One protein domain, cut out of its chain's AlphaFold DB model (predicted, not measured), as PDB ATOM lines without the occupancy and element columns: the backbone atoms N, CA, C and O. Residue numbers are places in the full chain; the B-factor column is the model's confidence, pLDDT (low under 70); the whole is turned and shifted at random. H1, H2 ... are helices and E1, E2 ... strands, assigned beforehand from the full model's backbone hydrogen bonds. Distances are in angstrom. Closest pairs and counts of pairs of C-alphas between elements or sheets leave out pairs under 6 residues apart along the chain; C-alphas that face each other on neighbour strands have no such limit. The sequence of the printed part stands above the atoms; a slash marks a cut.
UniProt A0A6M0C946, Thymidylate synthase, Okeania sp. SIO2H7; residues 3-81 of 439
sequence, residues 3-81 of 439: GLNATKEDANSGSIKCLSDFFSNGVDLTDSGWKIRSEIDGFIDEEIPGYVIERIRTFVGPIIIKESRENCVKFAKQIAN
ATOM      1  N   GLY A   3     -12.374   4.994  31.086       82.56
ATOM      2  CA  GLY A   3     -12.358   4.329  29.778       82.56
ATOM      3  C   GLY A   3     -13.745   3.801  29.415       82.56
ATOM      4  O   GLY A   3     -14.475   3.337  30.293       82.56
ATOM      5  N   LEU A   4     -14.118   3.862  28.136       83.00
ATOM      6  CA  LEU A   4     -15.399   3.359  27.634       83.00
ATOM      7  C   LEU A   4     -15.176   2.423  26.453       83.00
ATOM      8  O   LEU A   4     -14.753   2.876  25.397       83.00
ATOM      9  N   ASN A   5     -15.545   1.158  26.616       79.56
ATOM     10  CA  ASN A   5     -15.549   0.187  25.529       79.56
ATOM     11  C   ASN A   5     -16.911   0.263  24.815       79.56
ATOM     12  O   ASN A   5     -17.853  -0.426  25.199       79.56
ATOM     13  N   ALA A   6     -17.070   1.221  23.895       73.31
ATOM     14  CA  ALA A   6     -18.383   1.601  23.361       73.31
ATOM     15  C   ALA A   6     -18.872   0.681  22.239       73.31
ATOM     16  O   ALA A   6     -20.082   0.533  22.051       73.31
ATOM     17  N   THR A   7     -17.941   0.108  21.477       79.06
ATOM     18  CA  THR A   7     -18.224  -0.682  20.278       79.06
ATOM     19  C   THR A   7     -17.597  -2.073  20.355       79.06
ATOM     20  O   THR A   7     -16.757  -2.366  21.210       79.06
ATOM     21  N   LYS A   8     -18.019  -2.960  19.450       78.62
ATOM     22  CA  LYS A   8     -17.427  -4.294  19.320       78.62
ATOM     23  C   LYS A   8     -15.987  -4.195  18.810       78.62
ATOM     24  O   LYS A   8     -15.139  -4.982  19.208       78.62
ATOM     25  N   GLU A   9     -15.716  -3.217  17.957       79.62
ATOM     26  CA  GLU A   9     -14.403  -2.896  17.410       79.62
ATOM     27  C   GLU A   9     -13.443  -2.444  18.519       79.62
ATOM     28  O   GLU A   9     -12.328  -2.960  18.597       79.62
ATOM     29  N   ASP A  10     -13.899  -1.579  19.435       73.50
ATOM     30  CA  ASP A  10     -13.116  -1.174  20.613       73.50
ATOM     31  C   ASP A  10     -12.757  -2.399  21.466       73.50
ATOM     32  O   ASP A  10     -11.592  -2.592  21.831       73.50
ATOM     33  N   ALA A  11     -13.739  -3.277  21.708       76.56
ATOM     34  CA  ALA A  11     -13.550  -4.490  22.495       76.56
ATOM     35  C   ALA A  11     -12.587  -5.481  21.830       76.56
ATOM     36  O   ALA A  11     -11.755  -6.067  22.520       76.56
ATOM     37  N   ASN A  12     -12.657  -5.622  20.505       81.69
ATOM     38  CA  ASN A  12     -11.756  -6.472  19.731       81.69
ATOM     39  C   ASN A  12     -10.323  -5.924  19.700       81.69
ATOM     40  O   ASN A  12      -9.380  -6.708  19.701       81.69
ATOM     41  N   SER A  13     -10.152  -4.596  19.667       84.69
ATOM     42  CA  SER A  13      -8.821  -3.970  19.660       84.69
ATOM     43  C   SER A  13      -8.076  -4.151  20.982       84.69
ATOM     44  O   SER A  13      -6.849  -4.142  21.009       84.69
ATOM     45  N   GLY A  14      -8.811  -4.236  22.098       86.81
ATOM     46  CA  GLY A  14      -8.237  -4.271  23.440       86.81
ATOM     47  C   GLY A  14      -7.516  -2.978  23.864       86.81
ATOM     48  O   GLY A  14      -6.967  -2.906  24.959       86.81
ATOM     49  N   SER A  15      -7.547  -1.915  23.064       86.25
ATOM     50  CA  SER A  15      -6.796  -0.669  23.300       86.25
ATOM     51  C   SER A  15      -6.989  -0.065  24.703       86.25
ATOM     52  O   SER A  15      -6.024   0.335  25.353       86.25
ATOM     53  N   ILE A  16      -8.216  -0.064  25.233       87.94
ATOM     54  CA  ILE A  16      -8.522   0.445  26.586       87.94
ATOM     55  C   ILE A  16      -7.945  -0.458  27.680       87.94
ATOM     56  O   ILE A  16      -7.521   0.034  28.726       87.94
ATOM     57  N   LYS A  17      -7.920  -1.773  27.444       88.06
ATOM     58  CA  LYS A  17      -7.286  -2.749  28.334       88.06
ATOM     59  C   LYS A  17      -5.772  -2.525  28.353       88.06
ATOM     60  O   LYS A  17      -5.227  -2.365  29.437       88.06
ATOM     61  N   CYS A  18      -5.141  -2.388  27.184       91.75
ATOM     62  CA  CYS A  18      -3.717  -2.063  27.057       91.75
ATOM     63  C   CYS A  18      -3.365  -0.759  27.798       91.75
ATOM     64  O   CYS A  18      -2.463  -0.731  28.633       91.75
ATOM     65  N   LEU A  19      -4.148   0.308  27.599       91.50
ATOM     66  CA  LEU A  19      -3.940   1.577  28.298       91.50
ATOM     67  C   LEU A  19      -4.181   1.459  29.815       91.50
ATOM     68  O   LEU A  19      -3.497   2.104  30.605       91.50
ATOM     69  N   SER A  20      -5.139   0.641  30.254       90.38
ATOM     70  CA  SER A  20      -5.354   0.374  31.682       90.38
ATOM     71  C   SER A  20      -4.169  -0.373  32.297       90.38
ATOM     72  O   SER A  20      -3.725  -0.026  33.391       90.38
ATOM     73  N   ASP A  21      -3.649  -1.375  31.592       92.50
ATOM     74  CA  ASP A  21      -2.481  -2.155  31.998       92.50
ATOM     75  C   ASP A  21      -1.213  -1.290  32.006       92.50
ATOM     76  O   ASP A  21      -0.369  -1.465  32.876       92.50
ATOM     77  N   PHE A  22      -1.101  -0.275  31.146       94.31
ATOM     78  CA  PHE A  22      -0.038   0.727  31.249       94.31
ATOM     79  C   PHE A  22      -0.023   1.422  32.620       94.31
ATOM     80  O   PHE A  22       1.016   1.484  33.280       94.31
ATOM     81  N   PHE A  23      -1.173   1.902  33.103       92.44
ATOM     82  CA  PHE A  23      -1.236   2.540  34.420       92.44
ATOM     83  C   PHE A  23      -0.954   1.541  35.552       92.44
ATOM     84  O   PHE A  23      -0.161   1.843  36.446       92.44
ATOM     85  N   SER A  24      -1.533   0.339  35.491       91.38
ATOM     86  CA  SER A  24      -1.417  -0.671  36.553       91.38
ATOM     87  C   SER A  24      -0.058  -1.374  36.588       91.38
ATOM     88  O   SER A  24       0.554  -1.501  37.647       91.38
ATOM     89  N   ASN A  25       0.431  -1.802  35.429       93.38
ATOM     90  CA  ASN A  25       1.562  -2.712  35.287       93.38
ATOM     91  C   ASN A  25       2.818  -1.990  34.800       93.38
ATOM     92  O   ASN A  25       3.910  -2.422  35.145       93.38
ATOM     93  N   GLY A  26       2.707  -0.892  34.053       92.94
ATOM     94  CA  GLY A  26       3.857  -0.134  33.548       92.94
ATOM     95  C   GLY A  26       4.437  -0.673  32.247       92.94
ATOM     96  O   GLY A  26       3.728  -1.289  31.451       92.94
ATOM     97  N   VAL A  27       5.722  -0.393  32.028       96.19
ATOM     98  CA  VAL A  27       6.429  -0.641  30.765       96.19
ATOM     99  C   VAL A  27       7.796  -1.285  30.991       96.19
ATOM    100  O   VAL A  27       8.377  -1.124  32.065       96.19
ATOM    101  N   ASP A  28       8.316  -1.942  29.957       95.00
ATOM    102  CA  ASP A  28       9.700  -2.413  29.856       95.00
ATOM    103  C   ASP A  28      10.359  -1.805  28.601       95.00
ATOM    104  O   ASP A  28       9.701  -1.622  27.576       95.00
ATOM    105  N   LEU A  29      11.649  -1.464  28.666       91.88
ATOM    106  CA  LEU A  29      12.379  -0.918  27.515       91.88
ATOM    107  C   LEU A  29      12.749  -2.038  26.530       91.88
ATOM    108  O   LEU A  29      13.277  -3.072  26.937       91.88
ATOM    109  N   THR A  30      12.492  -1.816  25.242       87.69
ATOM    110  CA  THR A  30      12.774  -2.742  24.133       87.69
ATOM    111  C   THR A  30      13.410  -1.996  22.959       87.69
ATOM    112  O   THR A  30      13.402  -0.767  22.935       87.69
ATOM    113  N   ASP A  31      13.873  -2.726  21.940       76.19
ATOM    114  CA  ASP A  31      14.403  -2.146  20.692       76.19
ATOM    115  C   ASP A  31      13.367  -1.309  19.911       76.19
ATOM    116  O   ASP A  31      13.717  -0.568  18.999       76.19
ATOM    117  N   SER A  32      12.076  -1.430  20.243       75.38
ATOM    118  CA  SER A  32      10.967  -0.665  19.649       75.38
ATOM    119  C   SER A  32      10.405   0.402  20.600       75.38
ATOM    120  O   SER A  32       9.272   0.847  20.430       75.38
ATOM    121  N   GLY A  33      11.166   0.782  21.631       87.50
ATOM    122  CA  GLY A  33      10.748   1.719  22.675       87.50
ATOM    123  C   GLY A  33      10.166   1.034  23.912       87.50
ATOM    124  O   GLY A  33      10.448  -0.131  24.204       87.50
ATOM    125  N   TRP A  34       9.370   1.768  24.686       93.31
ATOM    126  CA  TRP A  34       8.773   1.284  25.931       93.31
ATOM    127  C   TRP A  34       7.550   0.413  25.640       93.31
ATOM    128  O   TRP A  34       6.478   0.922  25.311       93.31
ATOM    129  N   LYS A  35       7.683  -0.904  25.789       95.75
ATOM    130  CA  LYS A  35       6.581  -1.854  25.621       95.75
ATOM    131  C   LYS A  35       5.717  -1.904  26.880       95.75
ATOM    132  O   LYS A  35       6.228  -2.094  27.981       95.75
ATOM    133  N   ILE A  36       4.401  -1.772  26.726       95.62
ATOM    134  CA  ILE A  36       3.430  -1.888  27.820       95.62
ATOM    135  C   ILE A  36       3.336  -3.345  28.284       95.62
ATOM    136  O   ILE A  36       3.200  -4.262  27.474       95.62
ATOM    137  N   ARG A  37       3.350  -3.560  29.607       95.12
ATOM    138  CA  ARG A  37       3.146  -4.878  30.226       95.12
ATOM    139  C   ARG A  37       1.672  -5.301  30.163       95.12
ATOM    140  O   ARG A  37       0.947  -5.222  31.157       95.12
ATOM    141  N   SER A  38       1.243  -5.735  28.980       93.94
ATOM    142  CA  SER A  38      -0.109  -6.211  28.667       93.94
ATOM    143  C   SER A  38      -0.061  -7.396  27.693       93.94
ATOM    144  O   SER A  38       0.929  -7.603  26.997       93.94
ATOM    145  N   GLU A  39      -1.147  -8.167  27.631       92.56
ATOM    146  CA  GLU A  39      -1.362  -9.196  26.599       92.56
ATOM    147  C   GLU A  39      -1.602  -8.586  25.208       92.56
ATOM    148  O   GLU A  39      -1.503  -9.276  24.196       92.56
ATOM    149  N   ILE A  40      -1.929  -7.292  25.161       91.69
ATOM    150  CA  ILE A  40      -2.161  -6.528  23.938       91.69
ATOM    151  C   ILE A  40      -0.947  -5.640  23.701       91.69
ATOM    152  O   ILE A  40      -0.598  -4.824  24.557       91.69
ATOM    153  N   ASP A  41      -0.327  -5.785  22.532       89.69
ATOM    154  CA  ASP A  41       0.853  -5.006  22.175       89.69
ATOM    155  C   ASP A  41       0.532  -3.505  22.121       89.69
ATOM    156  O   ASP A  41      -0.372  -3.053  21.415       89.69
ATOM    157  N   GLY A  42       1.308  -2.728  22.873       89.94
ATOM    158  CA  GLY A  42       1.263  -1.273  22.891       89.94
ATOM    159  C   GLY A  42       2.620  -0.711  23.297       89.94
ATOM    160  O   GLY A  42       3.324  -1.303  24.118       89.94
ATOM    161  N   PHE A  43       2.988   0.419  22.698       92.75
ATOM    162  CA  PHE A  43       4.324   1.003  22.805       92.75
ATOM    163  C   PHE A  43       4.242   2.502  23.103       92.75
ATOM    164  O   PHE A  43       3.281   3.169  22.720       92.75
ATOM    165  N   ILE A  44       5.254   3.011  23.799       91.75
ATOM    166  CA  ILE A  44       5.504   4.435  24.031       91.75
ATOM    167  C   ILE A  44       6.903   4.742  23.488       91.75
ATOM    168  O   ILE A  44       7.839   3.977  23.732       91.75
ATOM    169  N   ASP A  45       7.045   5.849  22.760       87.88
ATOM    170  CA  ASP A  45       8.302   6.225  22.106       87.88
ATOM    171  C   ASP A  45       9.464   6.355  23.106       87.88
ATOM    172  O   ASP A  45       9.308   6.893  24.207       87.88
ATOM    173  N   GLU A  46      10.648   5.861  22.721       88.12
ATOM    174  CA  GLU A  46      11.851   5.824  23.575       88.12
ATOM    175  C   GLU A  46      12.311   7.213  24.048       88.12
ATOM    176  O   GLU A  46      12.934   7.339  25.104       88.12
ATOM    177  N   GLU A  47      11.983   8.263  23.287       86.75
ATOM    178  CA  GLU A  47      12.320   9.656  23.592       86.75
ATOM    179  C   GLU A  47      11.608  10.196  24.830       86.75
ATOM    180  O   GLU A  47      12.076  11.172  25.422       86.75
ATOM    181  N   ILE A  48      10.500   9.572  25.243       90.75
ATOM    182  CA  ILE A  48       9.807   9.923  26.476       90.75
ATOM    183  C   ILE A  48      10.617   9.328  27.635       90.75
ATOM    184  O   ILE A  48      10.671   8.105  27.795       90.75
ATOM    185  N   PRO A  49      11.239  10.160  28.494       92.06
ATOM    186  CA  PRO A  49      12.071   9.645  29.569       92.06
ATOM    187  C   PRO A  49      11.247   8.809  30.550       92.06
ATOM    188  O   PRO A  49      10.153   9.214  30.949       92.06
ATOM    189  N   GLY A  50      11.803   7.697  31.038       91.88
ATOM    190  CA  GLY A  50      11.094   6.798  31.961       91.88
ATOM    191  C   GLY A  50      10.536   7.500  33.210       91.88
ATOM    192  O   GLY A  50       9.438   7.186  33.661       91.88
ATOM    193  N   TYR A  51      11.215   8.534  33.727       91.69
ATOM    194  CA  TYR A  51      10.702   9.315  34.863       91.69
ATOM    195  C   TYR A  51       9.405  10.079  34.538       91.69
ATOM    196  O   TYR A  51       8.592  10.318  35.429       91.69
ATOM    197  N   VAL A  52       9.195  10.477  33.278       92.44
ATOM    198  CA  VAL A  52       7.968  11.140  32.810       92.44
ATOM    199  C   VAL A  52       6.832  10.130  32.719       92.44
ATOM    200  O   VAL A  52       5.718  10.426  33.157       92.44
ATOM    201  N   ILE A  53       7.133   8.929  32.218       93.06
ATOM    202  CA  ILE A  53       6.194   7.807  32.163       93.06
ATOM    203  C   ILE A  53       5.690   7.485  33.577       93.06
ATOM    204  O   ILE A  53       4.483   7.504  33.828       93.06
ATOM    205  N   GLU A  54       6.603   7.303  34.534       91.31
ATOM    206  CA  GLU A  54       6.256   7.030  35.934       91.31
ATOM    207  C   GLU A  54       5.501   8.187  36.600       91.31
ATOM    208  O   GLU A  54       4.566   7.971  37.380       91.31
ATOM    209  N   ARG A  55       5.844   9.432  36.253       89.62
ATOM    210  CA  ARG A  55       5.122  10.614  36.733       89.62
ATOM    211  C   ARG A  55       3.660  10.592  36.276       89.62
ATOM    212  O   ARG A  55       2.772  10.755  37.110       89.62
ATOM    213  N   ILE A  56       3.387  10.343  34.993       89.50
ATOM    214  CA  ILE A  56       2.011  10.233  34.471       89.50
ATOM    215  C   ILE A  56       1.256   9.100  35.167       89.50
ATOM    216  O   ILE A  56       0.124   9.304  35.613       89.50
ATOM    217  N   ARG A  57       1.892   7.930  35.319       90.62
ATOM    218  CA  ARG A  57       1.278   6.771  35.980       90.62
ATOM    219  C   ARG A  57       0.860   7.081  37.419       90.62
ATOM    220  O   ARG A  57      -0.250   6.739  37.824       90.62
ATOM    221  N   THR A  58       1.708   7.804  38.148       87.38
ATOM    222  CA  THR A  58       1.475   8.190  39.547       87.38
ATOM    223  C   THR A  58       0.352   9.221  39.701       87.38
ATOM    224  O   THR A  58      -0.493   9.075  40.582       87.38
ATOM    225  N   PHE A  59       0.321  10.266  38.865       85.56
ATOM    226  CA  PHE A  59      -0.602  11.400  39.051       85.56
ATOM    227  C   PHE A  59      -1.965  11.238  38.364       85.56
ATOM    228  O   PHE A  59      -2.940  11.840  38.814       85.56
ATOM    229  N   VAL A  60      -2.063  10.450  37.288       80.31
ATOM    230  CA  VAL A  60      -3.331  10.228  36.560       80.31
ATOM    231  C   VAL A  60      -4.091   9.004  37.095       80.31
ATOM    232  O   VAL A  60      -5.329   8.978  37.051       80.31
ATOM    233  N   GLY A  61      -3.359   8.031  37.650       71.12
ATOM    234  CA  GLY A  61      -3.900   6.819  38.265       71.12
ATOM    235  C   GLY A  61      -4.552   5.840  37.275       71.12
ATOM    236  O   GLY A  61      -4.684   6.138  36.085       71.12
ATOM    237  N   PRO A  62      -4.983   4.657  37.755       75.56
ATOM    238  CA  PRO A  62      -5.567   3.619  36.911       75.56
ATOM    239  C   PRO A  62      -6.849   4.080  36.209       75.56
ATOM    240  O   PRO A  62      -7.592   4.956  36.673       75.56
ATOM    241  N   ILE A  63      -7.121   3.462  35.062       78.06
ATOM    242  CA  ILE A  63      -8.330   3.720  34.285       78.06
ATOM    243  C   ILE A  63      -9.466   2.893  34.856       78.06
ATOM    244  O   ILE A  63      -9.385   1.671  34.938       78.06
ATOM    245  N   ILE A  64     -10.569   3.556  35.193       79.12
ATOM    246  CA  ILE A  64     -11.803   2.854  35.529       79.12
ATOM    247  C   ILE A  64     -12.571   2.633  34.232       79.12
ATOM    248  O   ILE A  64     -13.091   3.579  33.635       79.12
ATOM    249  N   ILE A  65     -12.624   1.377  33.800       78.44
ATOM    250  CA  ILE A  65     -13.345   0.967  32.597       78.44
ATOM    251  C   ILE A  65     -14.835   0.858  32.934       78.44
ATOM    252  O   ILE A  65     -15.218   0.287  33.958       78.44
ATOM    253  N   LYS A  66     -15.689   1.442  32.092       79.62
ATOM    254  CA  LYS A  66     -17.148   1.342  32.189       79.62
ATOM    255  C   LYS A  66     -17.701   0.620  30.965       79.62
ATOM    256  O   LYS A  66     -17.294   0.890  29.840       79.62
ATOM    257  N   GLU A  67     -18.667  -0.259  31.211       72.31
ATOM    258  CA  GLU A  67     -19.298  -1.112  30.193       72.31
ATOM    259  C   GLU A  67     -20.441  -0.417  29.442       72.31
ATOM    260  O   GLU A  67     -20.903  -0.907  28.419       72.31
ATOM    261  N   SER A  68     -20.910   0.735  29.934       80.44
ATOM    262  CA  SER A  68     -21.951   1.513  29.267       80.44
ATOM    263  C   SER A  68     -21.612   2.996  29.220       80.44
ATOM    264  O   SER A  68     -21.021   3.571  30.147       80.44
ATOM    265  N   ARG A  69     -22.040   3.641  28.130       81.62
ATOM    266  CA  ARG A  69     -21.891   5.084  27.918       81.62
ATOM    267  C   ARG A  69     -22.518   5.888  29.058       81.62
ATOM    268  O   ARG A  69     -21.924   6.855  29.521       81.62
ATOM    269  N   GLU A  70     -23.685   5.471  29.537       84.38
ATOM    270  CA  GLU A  70     -24.413   6.124  30.632       84.38
ATOM    271  C   GLU A  70     -23.605   6.123  31.934       84.38
ATOM    272  O   GLU A  70     -23.466   7.163  32.583       84.38
ATOM    273  N   ASN A  71     -22.996   4.984  32.279       82.50
ATOM    274  CA  ASN A  71     -22.152   4.856  33.464       82.50
ATOM    275  C   ASN A  71     -20.850   5.648  33.332       82.50
ATOM    276  O   ASN A  71     -20.409   6.264  34.306       82.50
ATOM    277  N   CYS A  72     -20.255   5.672  32.136       84.56
ATOM    278  CA  CYS A  72     -19.084   6.496  31.847       84.56
ATOM    279  C   CYS A  72     -19.393   7.988  32.039       84.56
ATOM    280  O   CYS A  72     -18.705   8.665  32.799       84.56
ATOM    281  N   VAL A  73     -20.486   8.482  31.446       84.62
ATOM    282  CA  VAL A  73     -20.906   9.888  31.563       84.62
ATOM    283  C   VAL A  73     -21.240  10.255  33.008       84.62
ATOM    284  O   VAL A  73     -20.833  11.318  33.479       84.62
ATOM    285  N   LYS A  74     -21.956   9.390  33.735       84.31
ATOM    286  CA  LYS A  74     -22.278   9.616  35.151       84.31
ATOM    287  C   LYS A  74     -21.008   9.750  35.992       84.31
ATOM    288  O   LYS A  74     -20.915  10.669  36.801       84.31
ATOM    289  N   PHE A  75     -20.028   8.879  35.771       83.00
ATOM    290  CA  PHE A  75     -18.768   8.890  36.509       83.00
ATOM    291  C   PHE A  75     -17.871  10.078  36.121       83.00
ATOM    292  O   PHE A  75     -17.324  10.747  36.994       83.00
ATOM    293  N   ALA A  76     -17.798  10.423  34.833       82.19
ATOM    294  CA  ALA A  76     -17.096  11.619  34.370       82.19
ATOM    295  C   ALA A  76     -17.673  12.898  35.002       82.19
ATOM    296  O   ALA A  76     -16.919  13.740  35.480       82.19
ATOM    297  N   LYS A  77     -19.008  13.014  35.094       83.75
ATOM    298  CA  LYS A  77     -19.682  14.132  35.778       83.75
ATOM    299  C   LYS A  77     -19.406  14.169  37.284       83.75
ATOM    300  O   LYS A  77     -19.307  15.255  37.842       83.75
ATOM    301  N   GLN A  78     -19.278  13.012  37.937       80.50
ATOM    302  CA  GLN A  78     -18.900  12.937  39.353       80.50
ATOM    303  C   GLN A  78     -17.472  13.443  39.588       80.50
ATOM    304  O   GLN A  78     -17.247  14.177  40.544       80.50
ATOM    305  N   ILE A  79     -16.531  13.092  38.707       76.12
ATOM    306  CA  ILE A  79     -15.138  13.561  38.783       76.12
ATOM    307  C   ILE A  79     -15.029  15.055  38.437       76.12
ATOM    308  O   ILE A  79     -14.223  15.764  39.026       76.12
ATOM    309  N   ALA A  80     -15.855  15.549  37.513       74.50
ATOM    310  CA  ALA A  80     -15.864  16.950  37.084       74.50
ATOM    311  C   ALA A  80     -16.574  17.913  38.063       74.50
ATOM    312  O   ALA A  80     -16.762  19.084  37.733       74.50
ATOM    313  N   ASN A  81     -17.015  17.444  39.236       69.19
ATOM    314  CA  ASN A  81     -17.785  18.257  40.176       69.19
ATOM    315  C   ASN A  81     -16.925  19.436  40.713       69.19
ATOM    316  O   ASN A  81     -15.818  19.190  41.195       69.19
TER     317      ASN A  81
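What this domain is: This is residues 3 to 81 of the 439 residues of the protein "Thymidylate synthase" of Okeania sp. SIO2H7 (UniProt A0A6M0C946). A loose string of small parts has H2 in the middle, the hairpin E1 and E2 together with H3 toward one end of the longest axis, and H4 at the other end, reached through E3. H1 sits off the first residues of H2, and the stretch 37 to 49 loops from the hairpin round to H3. The printed part has 79 residues with four named helices and three named strands, in the order H1 H2 E1 E2 H3 E3 H4; the sheet E1 - E2 is antiparallel and the class is mixed. It is only just loose, close to compact, with a radius of gyration of the C-alphas of 14.0 A and spans of 41 by 30 by 17 A.

Where its parts are: Find C-alpha 8 at (-17.427, -4.294, 19.320), where H1 begins; it runs to residue 13. H2, residues 15 to 25, covers 14.8 A. Next come E1, residues 27 to 30, and E2, residues 33 to 36. H3, residues 50 to 60, covers 15.5 A, and E3 is residues 64 to 66. H4, residues 69 to 79, covers 15.3 A and ends at (-15.138, 13.561, 38.783).

How they stand to each other: H1 is close to H2 but not clearly touching, closest at C-alphas 10 and 16, 7.7 A. In the hairpin, look for N 28 and O 35 at 2.9 A. Residues 43 to 44 pair antiparallel with 34 to 35 of E2. H2 and H3 only just touch, only at their ends, with 3 pairs of C-alphas within 8 A, the closest Phe 23 and Arg 57 at 5.2 A. E3 pairs with no named strand, but residues 3 to 4 pair parallel with its 65 to 66. H4 touches no helix. In H1, H2, H3 and H4 every O i to N i+4 pair is within hydrogen-bond range.

The domain as a whole: The farthest C-alphas, Asp 31 and Asn 81, are 42.8 A apart. The printed part has no cut, and the link E2 to H3 is long. Only residue 81 is under 70 in pLDDT.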